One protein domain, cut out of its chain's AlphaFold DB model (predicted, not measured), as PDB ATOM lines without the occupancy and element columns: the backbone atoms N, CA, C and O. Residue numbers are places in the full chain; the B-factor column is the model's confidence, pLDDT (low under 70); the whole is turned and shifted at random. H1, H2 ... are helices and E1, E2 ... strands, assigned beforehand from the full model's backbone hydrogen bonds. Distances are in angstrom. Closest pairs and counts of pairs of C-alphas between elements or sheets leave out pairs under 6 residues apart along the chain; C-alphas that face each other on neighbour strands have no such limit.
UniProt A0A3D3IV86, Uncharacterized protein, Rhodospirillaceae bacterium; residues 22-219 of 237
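Overview. This is residues 22 to 219 of the 237 residues of an uncharacterized protein of Rhodospirillaceae bacterium (UniProt A0A3D3IV86). A strongly twisted sheet of four strands lies between helices: H2 and H4 cross each other over one face, and H7 packs on the other, with H5, H6 and H8 packed on H7. H1 sits close to H2, while little H3 lies far from the middle, past the last residue of H2. The printed part has 198 residues, with nine named helices and four named strands in the order H1 H2 H3 H4 E1 E2 E3 H5 H6 E4 H7 H8 H9. The antiparallel sheet runs E1, E2, E3, E4, and the class is mixed, helices and strands. The whole is compact, with a radius of gyration of the C-alphas of 16.9 A and spans of 52 by 43 by 32 A.

Along the chain. Find C-alpha 22 at (50.578, 139.817, 65.855), where H1 begins; it holds residues 22 to 29. Next comes H2, residues 36 to 56, 30.6 A long, then H3, residues 60 to 63, and H4, residues 78 to 91, 19.9 A. From C-alpha 96 at (50.233, 131.986, 49.630), E1 runs to residue 105, 28.9 A. Read on to E2, residues 113 to 124, 35.7 A, and E3, residues 131 to 135. H5 is residues 156 to 162, H6 166 to 175, E4 179 to 181, H7 184 to 193, H8 205 to 208 and H9 210 to 213, ending at C-alpha 213, (46.563, 132.202, 42.354).

Arrangement. Look first at the meander E1 E2 E3, each strand the antiparallel neighbour of the one before. E1 and E2 form a hairpin, with N 101 and O 117 at 2.8 A; E2 and E3 form another, with N 122 and O 133 at 2.9 A. E4 pairs with E3, N 134 and O 180 at 2.8 A. The sheet has three layers with its helices: H2, over E3, and H4, over E2, are on one face, H7 on the opposite face at a height of 7.9 A. H2 and H4 touch at Ala 50 and Ile 85, C-alphas 5.8 A apart, at a steep tilt of 59 degrees. H7 is the hub, touching H5, H8 and, only just with 3 pairs of C-alphas within 8 A, H6. H6 and H9 only graze the sheet. In H1, H2, H4, H6 and H7 every O i to N i+4 pair is within hydrogen-bond range, in H5 2 of 3; H3, H8 and H9 are too short for one.

Size, cuts and confidence. The C-alphas of Glu 23 and Arg 110, the two farthest apart, are 53.1 A apart. The printed part has no cut; the links H3 to H4, E3 to H5 and H7 to H8 are long. Expect pLDDT under 70 at residues 55 to 76, 102 to 115, 142 to 154, 195 to 202 and 215 to 219.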
ATOM      1  N   ASP A  22      51.151 140.987  65.182       76.19
ATOM      2  CA  ASP A  22      50.578 139.817  65.855       76.19
ATOM      3  C   ASP A  22      49.042 139.817  65.883       76.19
ATOM      4  O   ASP A  22      48.413 138.783  65.661       76.19
ATOM      5  N   GLU A  23      48.417 140.976  66.121       79.56
ATOM      6  CA  GLU A  23      46.956 141.111  66.148       79.56
ATOM      7  C   GLU A  23      46.367 140.972  64.737       79.56
ATOM      8  O   GLU A  23      45.349 140.298  64.547       79.56
ATOM      9  N   ILE A  24      47.040 141.546  63.735       82.44
ATOM     10  CA  ILE A  24      46.656 141.420  62.325       82.44
ATOM     11  C   ILE A  24      46.824 139.972  61.846       82.44
ATOM     12  O   ILE A  24      45.900 139.416  61.256       82.44
ATOM     13  N   ILE A  25      47.953 139.331  62.151       82.69
ATOM     14  CA  ILE A  25      48.243 137.928  61.834       82.69
ATOM     15  C   ILE A  25      47.183 137.027  62.462       82.69
ATOM     16  O   ILE A  25      46.589 136.201  61.768       82.69
ATOM     17  N   PHE A  26      46.885 137.209  63.751       82.88
ATOM     18  CA  PHE A  26      45.850 136.435  64.430       82.88
ATOM     19  C   PHE A  26      44.485 136.597  63.747       82.88
ATOM     20  O   PHE A  26      43.778 135.613  63.522       82.88
ATOM     21  N   ARG A  27      44.111 137.822  63.364       83.44
ATOM     22  CA  ARG A  27      42.867 138.094  62.629       83.44
ATOM     23  C   ARG A  27      42.849 137.435  61.250       83.44
ATOM     24  O   ARG A  27      41.853 136.789  60.917       83.44
ATOM     25  N   LEU A  28      43.945 137.513  60.497       83.44
ATOM     26  CA  LEU A  28      44.101 136.849  59.199       83.44
ATOM     27  C   LEU A  28      43.949 135.328  59.321       83.44
ATOM     28  O   LEU A  28      43.179 134.731  58.572       83.44
ATOM     29  N   GLN A  29      44.581 134.708  60.322       81.81
ATOM     30  CA  GLN A  29      44.445 133.272  60.616       81.81
ATOM     31  C   GLN A  29      43.006 132.866  60.971       81.81
ATOM     32  O   GLN A  29      42.602 131.722  60.761       81.81
ATOM     33  N   LYS A  30      42.214 133.790  61.527       84.19
ATOM     34  CA  LYS A  30      40.788 133.590  61.828       84.19
ATOM     35  C   LYS A  30      39.861 133.965  60.668       84.19
ATOM     36  O   LYS A  30      38.646 133.856  60.824       84.19
ATOM     37  N   GLY A  31      40.399 134.386  59.521       81.00
ATOM     38  CA  GLY A  31      39.617 134.824  58.363       81.00
ATOM     39  C   GLY A  31      38.831 136.116  58.608       81.00
ATOM     40  O   GLY A  31      37.820 136.353  57.943       81.00
ATOM     41  N   VAL A  32      39.259 136.923  59.582       84.69
ATOM     42  CA  VAL A  32      38.653 138.219  59.901       84.69
ATOM     43  C   VAL A  32      39.096 139.233  58.858       84.69
ATOM     44  O   VAL A  32      40.279 139.314  58.528       84.69
ATOM     45  N   ALA A  33      38.140 140.016  58.359       85.69
ATOM     46  CA  ALA A  33      38.441 141.053  57.392       85.69
ATOM     47  C   ALA A  33      39.341 142.140  57.999       85.69
ATOM     48  O   ALA A  33      39.174 142.517  59.166       85.69
ATOM     49  N   LEU A  34      40.295 142.624  57.209       84.12
ATOM     50  CA  LEU A  34      41.156 143.746  57.579       84.12
ATOM     51  C   LEU A  34      40.620 145.050  56.992       84.12
ATOM     52  O   LEU A  34      40.069 145.065  55.890       84.12
ATOM     53  N   GLU A  35      40.823 146.155  57.701       83.75
ATOM     54  CA  GLU A  35      40.618 147.476  57.113       83.75
ATOM     55  C   GLU A  35      41.705 147.768  56.059       83.75
ATOM     56  O   GLU A  35      42.812 147.212  56.135       83.75
ATOM     57  N   PRO A  36      41.453 148.655  55.078       79.75
ATOM     58  CA  PRO A  36      42.438 148.978  54.041       79.75
ATOM     59  C   PRO A  36      43.785 149.449  54.607       79.75
ATOM     60  O   PRO A  36      44.839 149.005  54.155       79.75
ATOM     61  N   GLY A  37      43.756 150.280  55.655       82.44
ATOM     62  CA  GLY A  37      44.968 150.729  56.344       82.44
ATOM     63  C   GLY A  37      45.733 149.577  56.998       82.44
ATOM     64  O   GLY A  37      46.945 149.497  56.855       82.44
ATOM     65  N   GLU A  38      45.040 148.645  57.657       84.75
ATOM     66  CA  GLU A  38      45.666 147.473  58.291       84.75
ATOM     67  C   GLU A  38      46.313 146.548  57.254       84.75
ATOM     68  O   GLU A  38      47.387 146.000  57.494       84.75
ATOM     69  N   THR A  39      45.675 146.409  56.088       85.81
ATOM     70  CA  THR A  39      46.190 145.610  54.970       85.81
ATOM     71  C   THR A  39      47.509 146.179  54.452       85.81
ATOM     72  O   THR A  39      48.485 145.439  54.369       85.81
ATOM     73  N   ALA A  40      47.567 147.487  54.174       84.31
ATOM     74  CA  ALA A  40      48.789 148.144  53.705       84.31
ATOM     75  C   ALA A  40      49.946 147.991  54.710       84.31
ATOM     76  O   ALA A  40      51.005 147.488  54.351       84.31
ATOM     77  N   HIS A  41      49.706 148.288  55.995       83.62
ATOM     78  CA  HIS A  41      50.738 148.162  57.036       83.62
ATOM     79  C   HIS A  41      51.264 146.727  57.173       83.62
ATOM     80  O   HIS A  41      52.453 146.510  57.408       83.62
ATOM     81  N   PHE A  42      50.387 145.730  57.045       86.50
ATOM     82  CA  PHE A  42      50.788 144.328  57.096       86.50
ATOM     83  C   PHE A  42      51.658 143.924  55.899       86.50
ATOM     84  O   PHE A  42      52.657 143.224  56.076       86.50
ATOM     85  N   LEU A  43      51.303 144.379  54.696       88.00
ATOM     86  CA  LEU A  43      52.070 144.124  53.476       88.00
ATOM     87  C   LEU A  43      53.450 144.791  53.534       88.00
ATOM     88  O   LEU A  43      54.452 144.128  53.255       88.00
ATOM     89  N   ASP A  44      53.520 146.042  53.991       84.56
ATOM     90  CA  ASP A  44      54.791 146.732  54.204       84.56
ATOM     91  C   ASP A  44      55.672 145.984  55.215       84.56
ATOM     92  O   ASP A  44      56.863 145.766  54.977       84.56
ATOM     93  N   TRP A  45      55.090 145.525  56.332       84.75
ATOM     94  CA  TRP A  45      55.813 144.735  57.330       84.75
ATOM     95  C   TRP A  45      56.354 143.421  56.749       84.75
ATOM     96  O   TRP A  45      57.505 143.072  57.019       84.75
ATOM     97  N   LEU A  46      55.579 142.712  55.917       85.94
ATOM     98  CA  LEU A  46      56.041 141.487  55.250       85.94
ATOM     99  C   LEU A  46      57.239 141.751  54.329       85.94
ATOM    100  O   LEU A  46      58.227 141.013  54.380       85.94
ATOM    101  N   ILE A  47      57.166 142.803  53.510       84.56
ATOM    102  CA  ILE A  47      58.252 143.218  52.616       84.56
ATOM    103  C   ILE A  47      59.494 143.609  53.420       84.56
ATOM    104  O   ILE A  47      60.601 143.150  53.116       84.56
ATOM    105  N   TYR A  48      59.323 144.409  54.472       80.56
ATOM    106  CA  TYR A  48      60.406 144.825  55.357       80.56
ATOM    107  C   TYR A  48      61.086 143.620  56.019       80.56
ATOM    108  O   TYR A  48      62.307 143.465  55.922       80.56
ATOM    109  N   ALA A  49      60.308 142.733  56.643       77.81
ATOM    110  CA  ALA A  49      60.822 141.552  57.325       77.81
ATOM    111  C   ALA A  49      61.586 140.628  56.362       77.81
ATOM    112  O   ALA A  49      62.687 140.172  56.688       77.81
ATOM    113  N   ALA A  50      61.059 140.423  55.151       78.56
ATOM    114  CA  ALA A  50      61.740 139.659  54.114       78.56
ATOM    115  C   ALA A  50      63.083 140.292  53.731       78.56
ATOM    116  O   ALA A  50      64.100 139.606  53.659       78.56
ATOM    117  N   ARG A  51      63.129 141.615  53.541       74.94
ATOM    118  CA  ARG A  51      64.365 142.327  53.182       74.94
ATOM    119  C   ARG A  51      65.417 142.303  54.273       74.94
ATOM    120  O   ARG A  51      66.594 142.158  53.950       74.94
ATOM    121  N   VAL A  52      65.025 142.416  55.541       74.00
ATOM    122  CA  VAL A  52      65.956 142.267  56.669       74.00
ATOM    123  C   VAL A  52      66.636 140.901  56.604       74.00
ATOM    124  O   VAL A  52      67.864 140.833  56.650       74.00
ATOM    125  N   GLN A  53      65.866 139.829  56.412       70.62
ATOM    126  CA  GLN A  53      66.418 138.478  56.304       70.62
ATOM    127  C   GLN A  53      67.266 138.286  55.045       70.62
ATOM    128  O   GLN A  53      68.336 137.674  55.113       70.62
ATOM    129  N   ILE A  54      66.832 138.847  53.910       71.00
ATOM    130  CA  ILE A  54      67.615 138.833  52.674       71.00
ATOM    131  C   ILE A  54      68.970 139.477  52.921       71.00
ATOM    132  O   ILE A  54      69.979 138.821  52.690       71.00
ATOM    133  N   ASN A  55      68.989 140.698  53.458       68.00
ATOM    134  CA  ASN A  55      70.196 141.480  53.716       68.00
ATOM    135  C   ASN A  55      71.132 140.825  54.738       68.00
ATOM    136  O   ASN A  55      72.339 140.823  54.529       68.00
ATOM    137  N   GLN A  56      70.596 140.223  55.802       66.56
ATOM    138  CA  GLN A  56      71.389 139.472  56.785       66.56
ATOM    139  C   GLN A  56      72.040 138.215  56.197       66.56
ATOM    140  O   GLN A  56      73.065 137.762  56.698       66.56
ATOM    141  N   SER A  57      71.452 137.661  55.138       63.47
ATOM    142  CA  SER A  57      71.965 136.476  54.445       63.47
ATOM    143  C   SER A  57      72.943 136.823  53.318       63.47
ATOM    144  O   SER A  57      73.522 135.924  52.708       63.47
ATOM    145  N   ILE A  58      73.135 138.113  53.015       61.38
ATOM    146  CA  ILE A  58      74.137 138.568  52.050       61.38
ATOM    147  C   ILE A  58      75.491 138.570  52.748       61.38
ATOM    148  O   ILE A  58      75.747 139.414  53.602       61.38
ATOM    149  N   ASP A  59      76.379 137.663  52.345       55.25
ATOM    150  CA  ASP A  59      77.794 137.783  52.684       55.25
ATOM    151  C   ASP A  59      78.352 139.067  52.031       55.25
ATOM    152  O   ASP A  59      78.316 139.178  50.796       55.25
ATOM    153  N   PRO A  60      78.863 140.044  52.811       51.59
ATOM    154  CA  PRO A  60      79.459 141.267  52.274       51.59
ATOM    155  C   PRO A  60      80.581 140.991  51.262       51.59
ATOM    156  O   PRO A  60      80.813 141.804  50.372       51.59
ATOM    157  N   LEU A  61      81.241 139.830  51.351       43.28
ATOM    158  CA  LEU A  61      82.345 139.434  50.473       43.28
ATOM    159  C   LEU A  61      81.900 139.045  49.053       43.28
ATOM    160  O   LEU A  61      82.726 139.035  48.141       43.28
ATOM    161  N   GLN A  62      80.613 138.748  48.823       47.50
ATOM    162  CA  GLN A  62      80.102 138.452  47.475       47.50
ATOM    163  C   GLN A  62      79.704 139.704  46.682       47.50
ATOM    164  O   GLN A  62      79.643 139.647  45.449       47.50
ATOM    165  N   ALA A  63      79.488 140.842  47.353       48.66
ATOM    166  CA  ALA A  63      79.142 142.107  46.705       48.66
ATOM    167  C   ALA A  63      80.258 142.615  45.765       48.66
ATOM    168  O   ALA A  63      79.955 143.139  44.696       48.66
ATOM    169  N   ASP A  64      81.527 142.359  46.101       43.06
ATOM    170  CA  ASP A  64      82.704 142.809  45.334       43.06
ATOM    171  C   ASP A  64      83.039 141.946  44.101       43.06
ATOM    172  O   ASP A  64      83.852 142.336  43.262       43.06
ATOM    173  N   SER A  65      82.426 140.767  43.966       40.97
ATOM    174  CA  SER A  65      82.717 139.811  42.878       40.97
ATOM    175  C   SER A  65      81.687 139.820  41.745       40.97
ATOM    176  O   SER A  65      81.873 139.174  40.711       40.97
ATOM    177  N   SER A  66      80.594 140.560  41.927       40.88
ATOM    178  CA  SER A  66      79.535 140.659  40.934       40.88
ATOM    179  C   SER A  66      79.972 141.595  39.800       40.88
ATOM    180  O   SER A  66      80.468 142.688  40.082       40.88
ATOM    181  N   PRO A  67      79.819 141.223  38.511       37.47
ATOM    182  CA  PRO A  67      80.094 142.144  37.415       37.47
ATOM    183  C   PRO A  67      79.354 143.474  37.642       37.47
ATOM    184  O   PRO A  67      78.224 143.444  38.132       37.47
ATOM    185  N   PRO A  68      79.930 144.628  37.246       38.62
ATOM    186  CA  PRO A  68      79.426 145.977  37.560       38.62
ATOM    187  C   PRO A  68      78.003 146.282  37.049       38.62
ATOM    188  O   PRO A  68      77.478 147.364  37.260       38.62
ATOM    189  N   ILE A  69      77.372 145.326  36.375       37.03
ATOM    190  CA  ILE A  69      76.019 145.388  35.830       37.03
ATOM    191  C   ILE A  69      74.992 144.781  36.817       37.03
ATOM    192  O   ILE A  69      73.829 145.164  36.783       37.03
ATOM    193  N   LEU A  70      75.411 143.902  37.743       38.12
ATOM    194  CA  LEU A  70      74.582 143.307  38.811       38.12
ATOM    195  C   LEU A  70      74.644 144.133  40.117       38.12
ATOM    196  O   LEU A  70      74.542 143.578  41.206       38.12
ATOM    197  N   GLN A  71      74.879 145.447  40.041       49.22
ATOM    198  CA  GLN A  71      75.182 146.277  41.219       49.22
ATOM    199  C   GLN A  71      74.007 146.470  42.195       49.22
ATOM    200  O   GLN A  71      74.198 147.073  43.251       49.22
ATOM    201  N   HIS A  72      72.812 145.930  41.909       52.59
ATOM    202  CA  HIS A  72      71.794 145.838  42.951       52.59
ATOM    203  C   HIS A  72      72.149 144.686  43.903       52.59
ATOM    204  O   HIS A  72      72.239 143.538  43.464       52.59
ATOM    205  N   PRO A  73      72.207 144.907  45.228       54.12
ATOM    206  CA  PRO A  73      72.494 143.850  46.204       54.12
ATOM    207  C   PRO A  73      71.468 142.701  46.218       54.12
ATOM    208  O   PRO A  73      71.663 141.729  46.940       54.12
ATOM    209  N   LEU A  74      70.392 142.780  45.427       59.66
ATOM    210  CA  LEU A  74      69.312 141.787  45.344       59.66
ATOM    211  C   LEU A  74      69.334 140.988  44.035       59.66
ATOM    212  O   LEU A  74      68.538 140.063  43.875       59.66
ATOM    213  N   THR A  75      70.228 141.316  43.098       60.91
ATOM    214  CA  THR A  75      70.309 140.607  41.824       60.91
ATOM    215  C   THR A  75      70.670 139.139  42.037       60.91
ATOM    216  O   THR A  75      71.591 138.814  42.786       60.91
ATOM    217  N   GLY A  76      69.919 138.242  41.390       65.44
ATOM    218  CA  GLY A  76      70.096 136.793  41.536       65.44
ATOM    219  C   GLY A  76      69.547 136.225  42.848       65.44
ATOM    220  O   GLY A  76      69.737 135.043  43.122       65.44
ATOM    221  N   LYS A  77      68.852 137.040  43.654       70.75
ATOM    222  CA  LYS A  77      68.275 136.638  44.949       70.75
ATOM    223  C   LYS A  77      66.756 136.498  44.918       70.75
ATOM    224  O   LYS A  77      66.167 136.305  45.974       70.75
ATOM    225  N   CYS A  78      66.118 136.566  43.746       75.25
ATOM    226  CA  CYS A  78      64.669 136.371  43.612       75.25
ATOM    227  C   CYS A  78      64.227 135.010  44.185       75.25
ATOM    228  O   CYS A  78      63.315 134.978  45.003       75.25
ATOM    229  N   GLU A  79      64.921 133.909  43.860       73.56
ATOM    230  CA  GLU A  79      64.616 132.570  44.407       73.56
ATOM    231  C   GLU A  79      64.757 132.513  45.934       73.56
ATOM    232  O   GLU A  79      63.881 131.994  46.624       73.56
ATOM    233  N   PHE A  80      65.822 133.107  46.478       75.75
ATOM    234  CA  PHE A  80      66.023 133.170  47.926       75.75
ATOM    235  C   PHE A  80      64.958 134.027  48.619       75.75
ATOM    236  O   PHE A  80      64.409 133.641  49.645       75.75
ATOM    237  N   SER A  81      64.631 135.175  48.034       78.62
ATOM    238  CA  SER A  81      63.590 136.069  48.521       78.62
ATOM    239  C   SER A  81      62.216 135.410  48.543       78.62
ATOM    240  O   SER A  81      61.477 135.566  49.513       78.62
ATOM    241  N   GLN A  82      61.858 134.705  47.469       82.88
ATOM    242  CA  GLN A  82      60.623 133.937  47.411       82.88
ATOM    243  C   GLN A  82      60.592 132.921  48.553       82.88
ATOM    244  O   GLN A  82      59.617 132.887  49.292       82.88
ATOM    245  N   ALA A  83      61.675 132.162  48.754       77.00
ATOM    246  CA  ALA A  83      61.763 131.186  49.837       77.00
ATOM    247  C   ALA A  83      61.612 131.827  51.228       77.00
ATOM    248  O   ALA A  83      60.858 131.315  52.054       77.00
ATOM    249  N   VAL A  84      62.279 132.959  51.477       78.94
ATOM    250  CA  VAL A  84      62.166 133.732  52.726       78.94
ATOM    251  C   VAL A  84      60.712 134.115  53.011       78.94
ATOM    252  O   VAL A  84      60.201 133.813  54.088       78.94
ATOM    253  N   ILE A  85      60.032 134.724  52.035       83.06
ATOM    254  CA  ILE A  85      58.631 135.136  52.186       83.06
ATOM    255  C   ILE A  85      57.730 133.922  52.385       83.06
ATOM    256  O   ILE A  85      56.906 133.914  53.295       83.06
ATOM    257  N   SER A  86      57.888 132.894  51.555       83.62
ATOM    258  CA  SER A  86      57.068 131.689  51.612       83.62
ATOM    259  C   SER A  86      57.170 130.991  52.957       83.62
ATOM    260  O   SER A  86      56.141 130.740  53.573       83.62
ATOM    261  N   TYR A  87      58.381 130.730  53.459       79.88
ATOM    262  CA  TYR A  87      58.549 130.098  54.770       79.88
ATOM    263  C   TYR A  87      58.006 130.967  55.901       79.88
ATOM    264  O   TYR A  87      57.367 130.443  56.807       79.88
ATOM    265  N   GLY A  88      58.176 132.285  55.813       79.06
ATOM    266  CA  GLY A  88      57.547 133.209  56.743       79.06
ATOM    267  C   GLY A  88      56.035 133.101  56.781       79.06
ATOM    268  O   GLY A  88      55.444 132.961  57.844       79.06
ATOM    269  N   LEU A  89      55.398 133.126  55.614       84.56
ATOM    270  CA  LEU A  89      53.952 132.987  55.502       84.56
ATOM    271  C   LEU A  89      53.476 131.601  55.965       84.56
ATOM    272  O   LEU A  89      52.438 131.526  56.619       84.56
ATOM    273  N   GLU A  90      54.235 130.526  55.702       82.94
ATOM    274  CA  GLU A  90      53.966 129.188  56.259       82.94
ATOM    275  C   GLU A  90      53.983 129.205  57.795       82.94
ATOM    276  O   GLU A  90      53.038 128.720  58.417       82.94
ATOM    277  N   ASP A  91      55.021 129.785  58.405       78.62
ATOM    278  CA  ASP A  91      55.172 129.871  59.864       78.62
ATOM    279  C   ASP A  91      54.065 130.731  60.499       78.62
ATOM    280  O   ASP A  91      53.600 130.450  61.606       78.62
ATOM    281  N   LEU A  92      53.587 131.744  59.771       77.88
ATOM    282  CA  LEU A  92      52.451 132.583  60.153       77.88
ATOM    283  C   LEU A  92      51.086 131.948  59.839       77.88
ATOM    284  O   LEU A  92      50.058 132.539  60.169       77.88
ATOM    285  N   GLY A  93      51.025 130.769  59.213       80.25
ATOM    286  CA  GLY A  93      49.765 130.119  58.837       80.25
ATOM    287  C   GLY A  93      48.953 130.887  57.785       80.25
ATOM    288  O   GLY A  93      47.726 130.785  57.762       80.25
ATOM    289  N   ILE A  94      49.617 131.673  56.934       82.12
ATOM    290  CA  ILE A  94      49.002 132.485  55.881       82.12
ATOM    291  C   ILE A  94      49.150 131.771  54.534       82.12
ATOM    292  O   ILE A  94      50.249 131.416  54.097       82.12
ATOM    293  N   SER A  95      48.017 131.564  53.857       84.06
ATOM    294  CA  SER A  95      47.994 130.949  52.529       84.06
ATOM    295  C   SER A  95      48.656 131.857  51.499       84.06
ATOM    296  O   SER A  95      48.392 133.058  51.447       84.06
ATOM    297  N   HIS A  96      49.487 131.267  50.649       87.62
ATOM    298  CA  HIS A  96      50.233 131.986  49.630       87.62
ATOM    299  C   HIS A  96      50.520 131.089  48.426       87.62
ATOM    300  O   HIS A  96      50.426 129.862  48.497       87.62
ATOM    301  N   HIS A  97      50.902 131.718  47.321       86.62
ATOM    302  CA  HIS A  97      51.223 131.067  46.062       86.62
ATOM    303  C   HIS A  97      52.551 131.592  45.527       86.62
ATOM    304  O   HIS A  97      52.781 132.794  45.446       86.62
ATOM    305  N   CYS A  98      53.433 130.677  45.148       82.06
ATOM    306  CA  CYS A  98      54.703 130.995  44.507       82.06
ATOM    307  C   CYS A  98      54.517 131.002  42.995       82.06
ATOM    308  O   CYS A  98      53.985 130.036  42.457       82.06
ATOM    309  N   PHE A  99      54.994 132.028  42.300       76.88
ATOM    310  CA  PHE A  99      54.992 132.043  40.839       76.88
ATOM    311  C   PHE A  99      56.403 132.258  40.291       76.88
ATOM    312  O   PHE A  99      57.290 132.774  40.975       76.88
ATOM    313  N   SER A 100      56.598 131.857  39.038       75.12
ATOM    314  CA  SER A 100      57.822 132.083  38.279       75.12
ATOM    315  C   SER A 100      57.472 132.574  36.881       75.12
ATOM    316  O   SER A 100      56.504 132.109  36.277       75.12
ATOM    317  N   VAL A 101      58.264 133.514  36.376       70.69
ATOM    318  CA  VAL A 101      58.187 134.016  35.008       70.69
ATOM    319  C   VAL A 101      59.557 133.855  34.365       70.69
ATOM    320  O   VAL A 101      60.562 134.343  34.887       70.69
ATOM    321  N   ASP A 102      59.599 133.166  33.228       65.00
ATOM    322  CA  ASP A 102      60.824 133.017  32.451       65.00
ATOM    323  C   ASP A 102      61.068 134.296  31.627       65.00
ATOM    324  O   ASP A 102      60.340 134.617  30.688       65.00
ATOM    325  N   LEU A 103      62.141 135.006  31.964       61.72
ATOM    326  CA  LEU A 103      62.735 136.093  31.192       61.72
ATOM    327  C   LEU A 103      63.608 135.497  30.088       61.72
ATOM    328  O   LEU A 103      64.767 135.141  30.314       61.72
ATOM    329  N   ILE A 104      63.078 135.381  28.874       53.97
ATOM    330  CA  ILE A 104      63.856 134.813  27.771       53.97
ATOM    331  C   ILE A 104      64.523 135.907  26.945       53.97
ATOM    332  O   ILE A 104      63.941 136.427  25.998       53.97
ATOM    333  N   TYR A 105      65.778 136.228  27.238       53.66
ATOM    334  CA  TYR A 105      66.536 137.128  26.377       53.66
ATOM    335  C   TYR A 105      67.083 136.367  25.167       53.66
ATOM    336  O   TYR A 105      68.037 135.599  25.275       53.66
ATOM    337  N   ALA A 106      66.476 136.593  24.001       42.56
ATOM    338  CA  ALA A 106      66.774 135.843  22.781       42.56
ATOM    339  C   ALA A 106      68.188 136.079  22.205       42.56
ATOM    340  O   ALA A 106      68.606 135.316  21.344       42.56
ATOM    341  N   ASP A 107      68.955 137.062  22.691       44.59
ATOM    342  CA  ASP A 107      70.237 137.433  22.067       44.59
ATOM    343  C   ASP A 107      71.422 137.608  23.032       44.59
ATOM    344  O   ASP A 107      72.546 137.866  22.602       44.59
ATOM    345  N   LEU A 108      71.224 137.435  24.345       41.66
ATOM    346  CA  LEU A 108      72.181 137.948  25.336       41.66
ATOM    347  C   LEU A 108      73.542 137.217  25.381       41.66
ATOM    348  O   LEU A 108      74.506 137.769  25.908       41.66
ATOM    349  N   PHE A 109      73.655 136.003  24.820       44.62
ATOM    350  CA  PHE A 109      74.896 135.204  24.865       44.62
ATOM    351  C   PHE A 109      75.218 134.410  23.588       44.62
ATOM    352  O   PHE A 109      76.060 133.509  23.630       44.62
ATOM    353  N   ARG A 110      74.521 134.646  22.462       44.56
ATOM    354  CA  ARG A 110      74.490 133.693  21.319       44.56
ATOM    355  C   ARG A 110      74.149 132.249  21.749       44.56
ATOM    356  O   ARG A 110      74.504 131.273  21.092       44.56
ATOM    357  N   ARG A 111      73.489 132.136  22.901       43.88
ATOM    358  CA  ARG A 111      72.945 130.948  23.553       43.88
ATOM    359  C   ARG A 111      71.622 131.403  24.154       43.88
ATOM    360  O   ARG A 111      71.571 132.507  24.695       43.88
ATOM    361  N   ASN A 112      70.588 130.574  24.059       47.69
ATOM    362  CA  ASN A 112      69.300 130.817  24.706       47.69
ATOM    363  C   ASN A 112      69.518 130.920  26.224       47.69
ATOM    364  O   ASN A 112      69.584 129.899  26.905       47.69
ATOM    365  N   ALA A 113      69.694 132.133  26.747       50.53
ATOM    366  CA  ALA A 113      69.788 132.373  28.177       50.53
ATOM    367  C   ALA A 113      68.405 132.774  28.685       50.53
ATOM    368  O   ALA A 113      67.918 133.874  28.428       50.53
ATOM    369  N   SER A 114      67.765 131.845  29.387       58.81
ATOM    370  CA  SER A 114      66.565 132.110  30.169       58.81
ATOM    371  C   SER A 114      66.980 132.566  31.564       58.81
ATOM    372  O   SER A 114      67.617 131.806  32.297       58.81
ATOM    373  N   PHE A 115      66.606 133.781  31.938       63.88
ATOM    374  CA  PHE A 115      66.574 134.207  33.332       63.88
ATOM    375  C   PHE A 115      65.197 133.872  33.903       63.88
ATOM    376  O   PHE A 115      64.234 133.727  33.156       63.88
ATOM    377  N   LYS A 116      65.090 133.732  35.219       70.31
ATOM    378  CA  LYS A 116      63.804 133.537  35.887       70.31
ATOM    379  C   LYS A 116      63.603 134.649  36.892       70.31
ATOM    380  O   LYS A 116      64.508 134.940  37.674       70.31
ATOM    381  N   HIS A 117      62.425 135.254  36.867       78.50
ATOM    382  CA  HIS A 117      61.941 136.042  37.986       78.50
ATOM    383  C   HIS A 117      60.939 135.214  38.774       78.50
ATOM    384  O   HIS A 117      60.198 134.413  38.202       78.50
ATOM    385  N   VAL A 118      60.937 135.377  40.086       78.81
ATOM    386  CA  VAL A 118      60.008 134.681  40.968       78.81
ATOM    387  C   VAL A 118      59.477 135.646  42.011       78.81
ATOM    388  O   VAL A 118      60.170 136.577  42.418       78.81
ATOM    389  N   GLY A 119      58.254 135.398  42.457       83.25
ATOM    390  CA  GLY A 119      57.616 136.174  43.508       83.25
ATOM    391  C   GLY A 119      56.589 135.347  44.266       83.25
ATOM    392  O   GLY A 119      56.392 134.154  43.997       83.25
ATOM    393  N   VAL A 120      55.941 135.989  45.231       87.75
ATOM    394  CA  VAL A 120      54.868 135.391  46.025       87.75
ATOM    395  C   VAL A 120      53.602 136.210  45.829       87.75
ATOM    396  O   VAL A 120      53.658 137.428  45.717       87.75
ATOM    397  N   ALA A 121      52.456 135.550  45.774       90.88
ATOM    398  CA  ALA A 121      51.156 136.188  45.854       90.88
ATOM    399  C   ALA A 121      50.408 135.677  47.082       90.88
ATOM    400  O   ALA A 121      50.505 134.499  47.435       90.88
ATOM    401  N   ILE A 122      49.652 136.559  47.725       90.00
ATOM    402  CA  ILE A 122      48.801 136.222  48.863       90.00
ATOM    403  C   ILE A 122      47.381 136.704  48.625       90.00
ATOM    404  O   ILE A 122      47.160 137.738  47.996       90.00
ATOM    405  N   ASN A 123      46.423 135.966  49.175       88.88
ATOM    406  CA  ASN A 123      45.043 136.416  49.235       88.88
ATOM    407  C   ASN A 123      44.800 137.008  50.618       88.88
ATOM    408  O   ASN A 123      44.929 136.316  51.629       88.88
ATOM    409  N   ILE A 124      44.426 138.281  50.662       85.38
ATOM    410  CA  ILE A 124      43.937 138.928  51.877       85.38
ATOM    411  C   ILE A 124      42.466 139.247  51.646       85.38
ATOM    412  O   ILE A 124      42.059 139.593  50.539       85.38
ATOM    413  N   ARG A 125      41.650 139.149  52.692       83.00
ATOM    414  CA  ARG A 125      40.258 139.597  52.656       83.00
ATOM    415  C   ARG A 125      40.125 140.949  53.357       83.00
ATOM    416  O   ARG A 125      39.871 140.965  54.559       83.00
ATOM    417  N   PRO A 126      40.296 142.081  52.657       78.19
ATOM    418  CA  PRO A 126      39.799 143.358  53.145       78.19
ATOM    419  C   PRO A 126      38.287 143.349  53.413       78.19
ATOM    420  O   PRO A 126      37.558 142.463  52.956       78.19
ATOM    421  N   THR A 127      37.791 144.383  54.091       74.38
ATOM    422  CA  THR A 127      36.345 144.644  54.235       74.38
ATOM    423  C   THR A 127      35.616 144.755  52.889       74.38
ATOM    424  O   THR A 127      34.434 144.432  52.796       74.38
ATOM    425  N   GLU A 128      36.333 145.133  51.832       77.75
ATOM    426  CA  GLU A 128      35.833 145.261  50.457       77.75
ATOM    427  C   GLU A 128      35.702 143.925  49.699       77.75
ATOM    428  O   GLU A 128      35.160 143.898  48.595       77.75
ATOM    429  N   GLY A 129      36.179 142.813  50.269       82.56
ATOM    430  CA  GLY A 129      36.180 141.495  49.629       82.56
ATOM    431  C   GLY A 129      37.573 140.876  49.553       82.56
ATOM    432  O   GLY A 129      38.545 141.456  50.013       82.56
ATOM    433  N   GLU A 130      37.674 139.665  49.007       87.12
ATOM    434  CA  GLU A 130      38.966 138.995  48.816       87.12
ATOM    435  C   GLU A 130      39.753 139.645  47.675       87.12
ATOM    436  O   GLU A 130      39.234 139.821  46.573       87.12
ATOM    437  N   LYS A 131      41.009 139.993  47.953       90.94
ATOM    438  CA  LYS A 131      41.936 140.628  47.023       90.94
ATOM    439  C   LYS A 131      43.250 139.855  46.975       90.94
ATOM    440  O   LYS A 131      43.667 139.251  47.965       90.94
ATOM    441  N   VAL A 132      43.905 139.894  45.819       92.19
ATOM    442  CA  VAL A 132      45.202 139.249  45.598       92.19
ATOM    443  C   VAL A 132      46.283 140.318  45.642       92.19
ATOM    444  O   VAL A 132      46.173 141.331  44.955       92.19
ATOM    445  N   PHE A 133      47.335 140.080  46.414       93.12
ATOM    446  CA  PHE A 133      48.481 140.972  46.521       93.12
ATOM    447  C   PHE A 133      49.747 140.253  46.071       93.12
ATOM    448  O   PHE A 133      50.016 139.132  46.498       93.12
ATOM    449  N   LEU A 134      50.522 140.907  45.214       92.81
ATOM    450  CA  LEU A 134      51.892 140.533  44.886       92.81
ATOM    451  C   LEU A 134      52.822 140.962  46.026       92.81
ATOM    452  O   LEU A 134      52.704 142.079  46.519       92.81
ATOM    453  N   LEU A 135      53.777 140.102  46.367       91.50
ATOM    454  CA  LEU A 135      54.930 140.370  47.219       91.50
ATOM    455  C   LEU A 135      56.208 140.048  46.431       91.50
ATOM    456  O   LEU A 135      56.518 138.885  46.152       91.50
ATOM    457  N   ASP A 136      56.958 141.081  46.075       88.31
ATOM    458  CA  ASP A 136      58.223 140.990  45.354       88.31
ATOM    459  C   ASP A 136      59.221 142.010  45.920       88.31
ATOM    460  O   ASP A 136      59.425 143.087  45.360       88.31
ATOM    461  N   PRO A 137      59.921 141.687  47.018       80.94
ATOM    462  CA  PRO A 137      60.878 142.603  47.627       80.94
ATOM    463  C   PRO A 137      62.154 142.736  46.780       80.94
ATOM    464  O   PRO A 137      63.031 143.522  47.135       80.94
ATOM    465  N   THR A 138      62.275 141.981  45.681       79.81
ATOM    466  CA  THR A 138      63.421 142.007  44.767       79.81
ATOM    467  C   THR A 138      63.129 142.720  43.453       79.81
ATOM    468  O   THR A 138      64.035 142.808  42.623       79.81
ATOM    469  N   PHE A 139      61.930 143.283  43.262       78.38
ATOM    470  CA  PHE A 139      61.532 143.945  42.013       78.38
ATOM    471  C   PHE A 139      62.523 145.047  41.587       78.38
ATOM    472  O   PHE A 139      62.775 145.256  40.398       78.38
ATOM    473  N   ARG A 140      63.151 145.725  42.565       75.44
ATOM    474  CA  ARG A 140      64.138 146.799  42.347       75.44
ATOM    475  C   ARG A 140      65.365 146.346  41.553       75.44
ATOM    476  O   ARG A 140      66.001 147.180  40.917       75.44
ATOM    477  N   GLN A 141      65.659 145.043  41.495       71.25
ATOM    478  CA  GLN A 141      66.733 144.516  40.642       71.25
ATOM    479  C   GLN A 141      66.454 144.718  39.133       71.25
ATOM    480  O   GLN A 141      67.372 144.588  38.323       71.25
ATOM    481  N   PHE A 142      65.205 145.030  38.757       69.19
ATOM    482  CA  PHE A 142      64.760 145.222  37.371       69.19
ATOM    483  C   PHE A 142      64.185 146.615  37.078       69.19
ATOM    484  O   PHE A 142      64.115 147.009  35.911       69.19
ATOM    485  N   CYS A 143      63.777 147.354  38.113       61.00
ATOM    486  CA  CYS A 143      63.077 148.635  38.005       61.00
ATOM    487  C   CYS A 143      63.949 149.808  38.473       61.00
ATOM    488  O   CYS A 143      63.613 150.494  39.438       61.00
ATOM    489  N   TRP A 144      65.066 150.054  37.779       60.34
ATOM    490  CA  TRP A 144      65.846 151.283  37.963       60.34
ATOM    491  C   TRP A 144      65.678 152.219  36.758       60.34
ATOM    492  O   TRP A 144      66.071 151.839  35.654       60.34
ATOM    493  N   PRO A 145      65.186 153.462  36.943       45.69
ATOM    494  CA  PRO A 145      64.949 154.402  35.839       45.69
ATOM    495  C   PRO A 145      66.204 154.781  35.038       45.69
ATOM    496  O   PRO A 145      66.100 155.257  33.913       45.69
ATOM    497  N   GLN A 146      67.390 154.598  35.625       47.19
ATOM    498  CA  GLN A 146      68.680 154.964  35.029       47.19
ATOM    499  C   GLN A 146      69.461 153.755  34.495       47.19
ATOM    500  O   GLN A 146      70.513 153.926  33.878       47.19
ATOM    501  N   HIS A 147      68.969 152.531  34.719       48.84
ATOM    502  CA  HIS A 147      69.623 151.340  34.198       48.84
ATOM    503  C   HIS A 147      69.330 151.223  32.703       48.84
ATOM    504  O   HIS A 147      68.223 150.882  32.286       48.84
ATOM    505  N   VAL A 148      70.361 151.444  31.887       45.00
ATOM    506  CA  VAL A 148      70.434 150.816  30.567       45.00
ATOM    507  C   VAL A 148      70.316 149.321  30.849       45.00
ATOM    508  O   VAL A 148      71.115 148.790  31.626       45.00
ATOM    509  N   GLY A 149      69.268 148.667  30.351       48.41
ATOM    510  CA  GLY A 149      69.042 147.266  30.682       48.41
ATOM    511  C   GLY A 149      70.239 146.387  30.295       48.41
ATOM    512  O   GLY A 149      71.184 146.821  29.626       48.41
ATOM    513  N   TYR A 150      70.246 145.149  30.788       46.16
ATOM    514  CA  TYR A 150      71.391 144.245  30.679       46.16
ATOM    515  C   TYR A 150      71.928 144.171  29.245       46.16
ATOM    516  O   TYR A 150      71.224 143.752  28.328       46.16
ATOM    517  N   TYR A 151      73.191 144.571  29.057       47.53
ATOM    518  CA  TYR A 151      73.911 144.460  27.784       47.53
ATOM    519  C   TYR A 151      73.179 145.098  26.582       47.53
ATOM    520  O   TYR A 151      73.212 144.565  25.475       47.53
ATOM    521  N   GLY A 152      72.509 146.239  26.792       50.88
ATOM    522  CA  GLY A 152      71.797 146.967  25.731       50.88
ATOM    523  C   GLY A 152      70.413 146.403  25.388       50.88
ATOM    524  O   GLY A 152      69.767 146.913  24.476       50.88
ATOM    525  N   SER A 153      69.947 145.382  26.117       56.41
ATOM    526  CA  SER A 153      68.565 144.890  26.055       56.41
ATOM    527  C   SER A 153      67.674 145.636  27.042       56.41
ATOM    528  O   SER A 153      68.142 146.107  28.073       56.41
ATOM    529  N   GLU A 154      66.380 145.718  26.753       63.62
ATOM    530  CA  GLU A 154      65.403 146.353  27.643       63.62
ATOM    531  C   GLU A 154      65.255 145.550  28.950       63.62
ATOM    532  O   GLU A 154      65.103 144.326  28.943       63.62
ATOM    533  N   CYS A 155      65.346 146.225  30.098       70.25
ATOM    534  CA  CYS A 155      65.002 145.641  31.395       70.25
ATOM    535  C   CYS A 155      63.479 145.699  31.619       70.25
ATOM    536  O   CYS A 155      62.824 146.565  31.029       70.25
ATOM    537  N   PRO A 156      62.907 144.858  32.501       76.44
ATOM    538  CA  PRO A 156      61.478 144.900  32.816       76.44
ATOM    539  C   PRO A 156      60.957 146.293  33.179       76.44
ATOM    540  O   PRO A 156      59.926 146.707  32.655       76.44
ATOM    541  N   GLY A 157      61.708 147.075  33.964       76.19
ATOM    542  CA  GLY A 157      61.343 148.463  34.263       76.19
ATOM    543  C   GLY A 157      61.247 149.350  33.015       76.19
ATOM    544  O   GLY A 157      60.315 150.137  32.880       76.19
ATOM    545  N   SER A 158      62.161 149.187  32.053       74.44
ATOM    546  CA  SER A 158      62.112 149.926  30.784       74.44
ATOM    547  C   SER A 158      60.980 149.472  29.859       74.44
ATOM    548  O   SER A 158      60.443 150.298  29.125       74.44
ATOM    549  N   ILE A 159      60.585 148.194  29.916       78.19
ATOM    550  CA  ILE A 159      59.414 147.678  29.196       78.19
ATOM    551  C   ILE A 159      58.145 148.280  29.811       78.19
ATOM    552  O   ILE A 159      57.331 148.839  29.083       78.19
ATOM    553  N   LEU A 160      58.015 148.267  31.146       78.75
ATOM    554  CA  LEU A 160      56.904 148.915  31.854       78.75
ATOM    555  C   LEU A 160      56.777 150.394  31.490       78.75
ATOM    556  O   LEU A 160      55.686 150.846  31.164       78.75
ATOM    557  N   ALA A 161      57.878 151.144  31.477       77.06
ATOM    558  CA  ALA A 161      57.856 152.573  31.161       77.06
ATOM    559  C   ALA A 161      57.290 152.900  29.760       77.06
ATOM    560  O   ALA A 161      56.844 154.022  29.527       77.06
ATOM    561  N   LYS A 162      57.299 151.940  28.824       78.19
ATOM    562  CA  LYS A 162      56.764 152.105  27.460       78.19
ATOM    563  C   LYS A 162      55.301 151.705  27.324       78.19
ATOM    564  O   LYS A 162      54.662 152.054  26.332       78.19
ATOM    565  N   GLU A 163      54.780 150.957  28.285       83.38
ATOM    566  CA  GLU A 163      53.415 150.461  28.252       83.38
ATOM    567  C   GLU A 163      52.432 151.502  28.801       83.38
ATOM    568  O   GLU A 163      52.748 152.232  29.750       83.38
ATOM    569  N   PRO A 164      51.199 151.559  28.266       83.19
ATOM    570  CA  PRO A 164      50.132 152.336  28.881       83.19
ATOM    571  C   PRO A 164      49.980 151.961  30.359       83.19
ATOM    572  O   PRO A 164      49.868 150.785  30.697       83.19
ATOM    573  N   HIS A 165      49.971 152.967  31.237       83.94
ATOM    574  CA  HIS A 165      49.895 152.814  32.698       83.94
ATOM    575  C   HIS A 165      51.102 152.138  33.378       83.94
ATOM    576  O   HIS A 165      51.117 152.045  34.604       83.94
ATOM    577  N   GLY A 166      52.140 151.724  32.643       82.69
ATOM    578  CA  GLY A 166      53.279 151.019  33.239       82.69
ATOM    579  C   GLY A 166      54.193 151.903  34.085       82.69
ATOM    580  O   GLY A 166      54.723 151.423  35.084       82.69
ATOM    581  N   GLN A 167      54.279 153.205  33.794       81.56
ATOM    582  CA  GLN A 167      54.916 154.162  34.709       81.56
ATOM    583  C   GLN A 167      54.193 154.204  36.065       81.56
ATOM    584  O   GLN A 167      54.847 154.140  37.095       81.56
ATOM    585  N   GLY A 168      52.855 154.224  36.071       82.81
ATOM    586  CA  GLY A 168      52.073 154.227  37.312       82.81
ATOM    587  C   GLY A 168      52.244 152.942  38.125       82.81
ATOM    588  O   GLY A 168      52.376 153.005  39.341       82.81
ATOM    589  N   LEU A 169      52.321 151.787  37.455       85.19
ATOM    590  CA  LEU A 169      52.639 150.508  38.101       85.19
ATOM    591  C   LEU A 169      54.040 150.521  38.731       85.19
ATOM    592  O   LEU A 169      54.230 150.046  39.846       85.19
ATOM    593  N   MET A 170      55.029 151.059  38.008       80.12
ATOM    594  CA  MET A 170      56.400 151.174  38.501       80.12
ATOM    595  C   MET A 170      56.480 152.129  39.696       80.12
ATOM    596  O   MET A 170      57.148 151.806  40.673       80.12
ATOM    597  N   ASP A 171      55.779 153.262  39.641       78.50
ATOM    598  CA  ASP A 171      55.710 154.225  40.741       78.50
ATOM    599  C   ASP A 171      55.070 153.598  41.985       78.50
ATOM    600  O   ASP A 171      55.598 153.778  43.077       78.50
ATOM    601  N   GLN A 172      54.002 152.807  41.824       80.81
ATOM    602  CA  GLN A 172      53.390 152.046  42.921       80.81
ATOM    603  C   GLN A 172      54.366 151.040  43.524       80.81
ATOM    604  O   GLN A 172      54.615 151.087  44.717       80.81
ATOM    605  N   LEU A 173      55.017 150.204  42.710       79.50
ATOM    606  CA  LEU A 173      56.017 149.256  43.217       79.50
ATOM    607  C   LEU A 173      57.169 149.965  43.952       79.50
ATOM    608  O   LEU A 173      57.667 149.459  44.955       79.50
ATOM    609  N   LEU A 174      57.602 151.133  43.464       76.38
ATOM    610  CA  LEU A 174      58.641 151.948  44.099       76.38
ATOM    611  C   LEU A 174      58.178 152.615  45.399       76.38
ATOM    612  O   LEU A 174      59.012 152.758  46.297       76.38
ATOM    613  N   TYR A 175      56.909 153.021  45.472       75.69
ATOM    614  CA  TYR A 175      56.282 153.672  46.621       75.69
ATOM    615  C   TYR A 175      55.928 152.666  47.724       75.69
ATOM    616  O   TYR A 175      56.409 152.812  48.841       75.69
ATOM    617  N   ASP A 176      55.210 151.598  47.374       72.56
ATOM    618  CA  ASP A 176      54.781 150.485  48.243       72.56
ATOM    619  C   ASP A 176      55.903 149.453  48.473       72.56
ATOM    620  O   ASP A 176      55.712 148.334  48.945       72.56
ATOM    621  N   ASP A 177      57.113 149.815  48.061       73.44
ATOM    622  CA  ASP A 177      58.354 149.096  48.289       73.44
ATOM    623  C   ASP A 177      58.349 147.598  47.916       73.44
ATOM    624  O   ASP A 177      59.148 146.810  48.421       73.44
ATOM    625  N   GLY A 178      57.542 147.198  46.936       78.94
ATOM    626  CA  GLY A 178      57.553 145.847  46.376       78.94
ATOM    627  C   GLY A 178      56.353 144.980  46.724       78.94
ATOM    628  O   GLY A 178      56.423 143.774  46.495       78.94
ATOM    629  N   TRP A 179      55.250 145.549  47.214       89.75
ATOM    630  CA  TRP A 179      53.945 144.894  47.119       89.75
ATOM    631  C   TRP A 179      53.001 145.632  46.164       89.75
ATOM    632  O   TRP A 179      53.233 146.783  45.804       89.75
ATOM    633  N   LEU A 180      51.971 144.933  45.679       91.06
ATOM    634  CA  LEU A 180      50.992 145.496  44.746       91.06
ATOM    635  C   LEU A 180      49.645 144.768  44.834       91.06
ATOM    636  O   LEU A 180      49.609 143.540  44.774       91.06
ATOM    637  N   GLU A 181      48.530 145.501  44.896       92.38
ATOM    638  CA  GLU A 181      47.196 144.916  44.683       92.38
ATOM    639  C   GLU A 181      47.028 144.505  43.209       92.38
ATOM    640  O   GLU A 181      47.155 145.320  42.293       92.38
ATOM    641  N   LEU A 182      46.740 143.229  42.956       91.25
ATOM    642  CA  LEU A 182      46.618 142.688  41.608       91.25
ATOM    643  C   LEU A 182      45.173 142.751  41.110       91.25
ATOM    644  O   LEU A 182      44.324 141.932  41.462       91.25
ATOM    645  N   SER A 183      44.927 143.667  40.180       90.88
ATOM    646  CA  SER A 183      43.814 143.561  39.233       90.88
ATOM    647  C   SER A 183      44.242 142.777  37.980       90.88
ATOM    648  O   SER A 183      45.440 142.692  37.698       90.88
ATOM    649  N   PRO A 184      43.314 142.226  37.172       91.31
ATOM    650  CA  PRO A 184      43.687 141.531  35.937       91.31
ATOM    651  C   PRO A 184      44.552 142.373  34.971       91.31
ATOM    652  O   PRO A 184      45.549 141.844  34.472       91.31
ATOM    653  N   PRO A 185      44.276 143.679  34.748       90.81
ATOM    654  CA  PRO A 185      45.161 144.542  33.962       90.81
ATOM    655  C   PRO A 185      46.563 144.705  34.567       90.81
ATOM    656  O   PRO A 185      47.552 144.648  33.840       90.81
ATOM    657  N   MET A 186      46.669 144.863  35.891       90.44
ATOM    658  CA  MET A 186      47.960 145.034  36.574       90.44
ATOM    659  C   MET A 186      48.782 143.745  36.558       90.44
ATOM    660  O   MET A 186      49.971 143.779  36.256       90.44
ATOM    661  N   ALA A 187      48.134 142.603  36.791       90.00
ATOM    662  CA  ALA A 187      48.732 141.279  36.678       90.00
ATOM    663  C   ALA A 187      49.287 141.036  35.266       90.00
ATOM    664  O   ALA A 187      50.422 140.587  35.113       90.00
ATOM    665  N   GLN A 188      48.516 141.373  34.225       88.44
ATOM    666  CA  GLN A 188      48.959 141.219  32.840       88.44
ATOM    667  C   GLN A 188      50.166 142.111  32.545       88.44
ATOM    668  O   GLN A 188      51.141 141.643  31.963       88.44
ATOM    669  N   LEU A 189      50.102 143.380  32.953       88.00
ATOM    670  CA  LEU A 189      51.153 144.362  32.714       88.00
ATOM    671  C   LEU A 189      52.457 143.990  33.426       88.00
ATOM    672  O   LEU A 189      53.527 144.025  32.815       88.00
ATOM    673  N   TYR A 190      52.358 143.551  34.683       87.69
ATOM    674  CA  TYR A 190      53.488 143.035  35.442       87.69
ATOM    675  C   TYR A 190      54.107 141.822  34.737       87.69
ATOM    676  O   TYR A 190      55.285 141.865  34.397       87.69
ATOM    677  N   LEU A 191      53.328 140.780  34.420       84.56
ATOM    678  CA  LEU A 191      53.840 139.578  33.743       84.56
ATOM    679  C   LEU A 191      54.460 139.896  32.373       84.56
ATOM    680  O   LEU A 191      55.523 139.371  32.040       84.56
ATOM    681  N   LYS A 192      53.839 140.799  31.604       81.62
ATOM    682  CA  LYS A 192      54.330 141.243  30.294       81.62
ATOM    683  C   LYS A 192      55.713 141.883  30.392       81.62
ATOM    684  O   LYS A 192      56.536 141.649  29.509       81.62
ATOM    685  N   SER A 193      55.997 142.630  31.460       81.25
ATOM    686  CA  SER A 193      57.305 143.269  31.652       81.25
ATOM    687  C   SER A 193      58.470 142.288  31.770       81.25
ATOM    688  O   SER A 193      59.599 142.623  31.426       81.25
ATOM    689  N   PHE A 194      58.194 141.056  32.195       76.56
ATOM    690  CA  PHE A 194      59.185 139.989  32.303       76.56
ATOM    691  C   PHE A 194      59.240 139.101  31.052       76.56
ATOM    692  O   PHE A 194      59.990 138.129  31.020       76.56
ATOM    693  N   SER A 195      58.482 139.436  30.005       68.94
ATOM    694  CA  SER A 195      58.476 138.722  28.728       68.94
ATOM    695  C   SER A 195      59.311 139.464  27.678       68.94
ATOM    696  O   SER A 195      59.283 140.689  27.581       68.94
ATOM    697  N   SER A 196      60.085 138.730  26.879       58.19
ATOM    698  CA  SER A 196      60.901 139.323  25.813       58.19
ATOM    699  C   SER A 196      60.050 139.711  24.606       58.19
ATOM    700  O   SER A 196      59.154 138.951  24.243       58.19
ATOM    701  N   PRO A 197      60.356 140.819  23.905       52.94
ATOM    702  CA  PRO A 197      59.583 141.273  22.748       52.94
ATOM    703  C   PRO A 197      59.552 140.264  21.591       52.94
ATOM    704  O   PRO A 197      58.626 140.282  20.785       52.94
ATOM    705  N   SER A 198      60.538 139.364  21.508       47.91
ATOM    706  CA  SER A 198      60.577 138.326  20.470       47.91
ATOM    707  C   SER A 198      59.650 137.144  20.768       47.91
ATOM    708  O   SER A 198      59.095 136.585  19.826       47.91
ATOM    709  N   TRP A 199      59.422 136.815  22.049       49.50
ATOM    710  CA  TRP A 199      58.582 135.705  22.536       49.50
ATOM    711  C   TRP A 199      57.664 136.186  23.669       49.50
ATOM    712  O   TRP A 199      57.668 135.629  24.768       49.50
ATOM    713  N   ALA A 200      56.926 137.269  23.422       53.16
ATOM    714  CA  ALA A 200      56.142 137.950  24.445       53.16
ATOM    715  C   ALA A 200      55.014 137.042  24.949       53.16
ATOM    716  O   ALA A 200      53.928 136.972  24.369       53.16
ATOM    717  N   PHE A 201      55.264 136.335  26.048       60.06
ATOM    718  CA  PHE A 201      54.204 135.729  26.825       60.06
ATOM    719  C   PHE A 201      53.407 136.853  27.494       60.06
ATOM    720  O   PHE A 201      53.793 137.390  28.528       60.06
ATOM    721  N   THR A 202      52.292 137.229  26.874       68.62
ATOM    722  CA  THR A 202      51.276 138.071  27.504       68.62
ATOM    723  C   THR A 202      50.066 137.183  27.772       68.62
ATOM    724  O   THR A 202      49.378 136.808  26.817       68.62
ATOM    725  N   PRO A 203      49.795 136.792  29.031       70.25
ATOM    726  CA  PRO A 203      48.592 136.030  29.323       70.25
ATOM    727  C   PRO A 203      47.366 136.849  28.904       70.25
ATOM    728  O   PRO A 203      47.379 138.075  29.055       70.25
ATOM    729  N   PRO A 204      46.295 136.213  28.398       79.50
ATOM    730  CA  PRO A 204      45.011 136.884  28.228       79.50
ATOM    731  C   PRO A 204      44.606 137.595  29.524       79.50
ATOM    732  O   PRO A 204      44.837 137.068  30.613       79.50
ATOM    733  N   MET A 205      44.043 138.800  29.420       83.94
ATOM    734  CA  MET A 205      43.775 139.661  30.580       83.94
ATOM    735  C   MET A 205      42.873 138.972  31.612       83.94
ATOM    736  O   MET A 205      43.142 139.038  32.805       83.94
ATOM    737  N   ASP A 206      41.868 138.233  31.147       83.00
ATOM    738  CA  ASP A 206      40.945 137.420  31.949       83.00
ATOM    739  C   ASP A 206      41.628 136.260  32.694       83.00
ATOM    740  O   ASP A 206      41.066 135.708  33.637       83.00
ATOM    741  N   ARG A 207      42.853 135.900  32.298       81.06
ATOM    742  CA  ARG A 207      43.653 134.817  32.887       81.06
ATOM    743  C   ARG A 207      44.903 135.306  33.599       81.06
ATOM    744  O   ARG A 207      45.578 134.514  34.240       81.06
ATOM    745  N   ALA A 208      45.241 136.588  33.512       85.31
ATOM    746  CA  ALA A 208      46.478 137.095  34.094       85.31
ATOM    747  C   ALA A 208      46.529 136.886  35.614       85.31
ATOM    748  O   ALA A 208      47.552 136.458  36.140       85.31
ATOM    749  N   LEU A 209      45.408 137.090  36.312       87.38
ATOM    750  CA  LEU A 209      45.334 136.896  37.761       87.38
ATOM    751  C   LEU A 209      45.522 135.423  38.171       87.38
ATOM    752  O   LEU A 209      46.112 135.146  39.212       87.38
ATOM    753  N   SER A 210      45.092 134.468  37.335       84.75
ATOM    754  CA  SER A 210      45.213 133.037  37.648       84.75
ATOM    755  C   SER A 210      46.663 132.558  37.698       84.75
ATOM    756  O   SER A 210      46.945 131.559  38.347       84.75
ATOM    757  N   TYR A 211      47.596 133.261  37.049       79.50
ATOM    758  CA  TYR A 211      49.028 132.945  37.148       79.50
ATOM    759  C   TYR A 211      49.583 133.165  38.558       79.50
ATOM    760  O   TYR A 211      50.553 132.515  38.938       79.50
ATOM    761  N   PHE A 212      48.948 134.045  39.334       83.00
ATOM    762  CA  PHE A 212      49.330 134.356  40.706       83.00
ATOM    763  C   PHE A 212      48.591 133.490  41.730       83.00
ATOM    764  O   PHE A 212      49.132 133.233  42.795       83.00
ATOM    765  N   THR A 213      47.386 133.002  41.421       78.19
ATOM    766  CA  THR A 213      46.563 132.202  42.354       78.19
ATOM    767  C   THR A 213      46.545 130.703  42.048       78.19
ATOM    768  O   THR A 213      46.092 129.893  42.851       78.19
ATOM    769  N   SER A 214      47.009 130.295  40.869       71.00
ATOM    770  CA  SER A 214      47.097 128.899  40.425       71.00
ATOM    771  C   SER A 214      48.344 128.714  39.553       71.00
ATOM    772  O   SER A 214      48.234 128.472  38.347       71.00
ATOM    773  N   PRO A 215      49.544 128.883  40.136       58.25
ATOM    774  CA  PRO A 215      50.793 128.815  39.393       58.25
ATOM    775  C   PRO A 215      50.987 127.421  38.766       58.25
ATOM    776  O   PRO A 215      50.570 126.412  39.343       58.25
ATOM    777  N   PRO A 216      51.608 127.328  37.578       47.59
ATOM    778  CA  PRO A 216      51.843 126.051  36.911       47.59
ATOM    779  C   PRO A 216      52.716 125.106  37.761       47.59
ATOM    780  O   PRO A 216      53.650 125.537  38.434       47.59
ATOM    781  N   ALA A 217      52.437 123.798  37.683       43.97
ATOM    782  CA  ALA A 217      52.963 122.745  38.570       43.97
ATOM    783  C   ALA A 217      54.502 122.663  38.702       43.97
ATOM    784  O   ALA A 217      55.014 122.085  39.648       43.97
ATOM    785  N   HIS A 218      55.272 123.273  37.799       41.66
ATOM    786  CA  HIS A 218      56.737 123.304  37.891       41.66
ATOM    787  C   HIS A 218      57.282 124.294  38.939       41.66
ATOM    788  O   HIS A 218      58.493 124.340  39.145       41.66
ATOM    789  N   CYS A 219      56.419 125.079  39.596       39.41
ATOM    790  CA  CYS A 219      56.764 125.831  40.810       39.41
ATOM    791  C   CYS A 219      56.813 124.939  42.069       39.41
ATOM    792  O   CYS A 219      56.986 125.452  43.175       39.41
TER     793      CYS A 219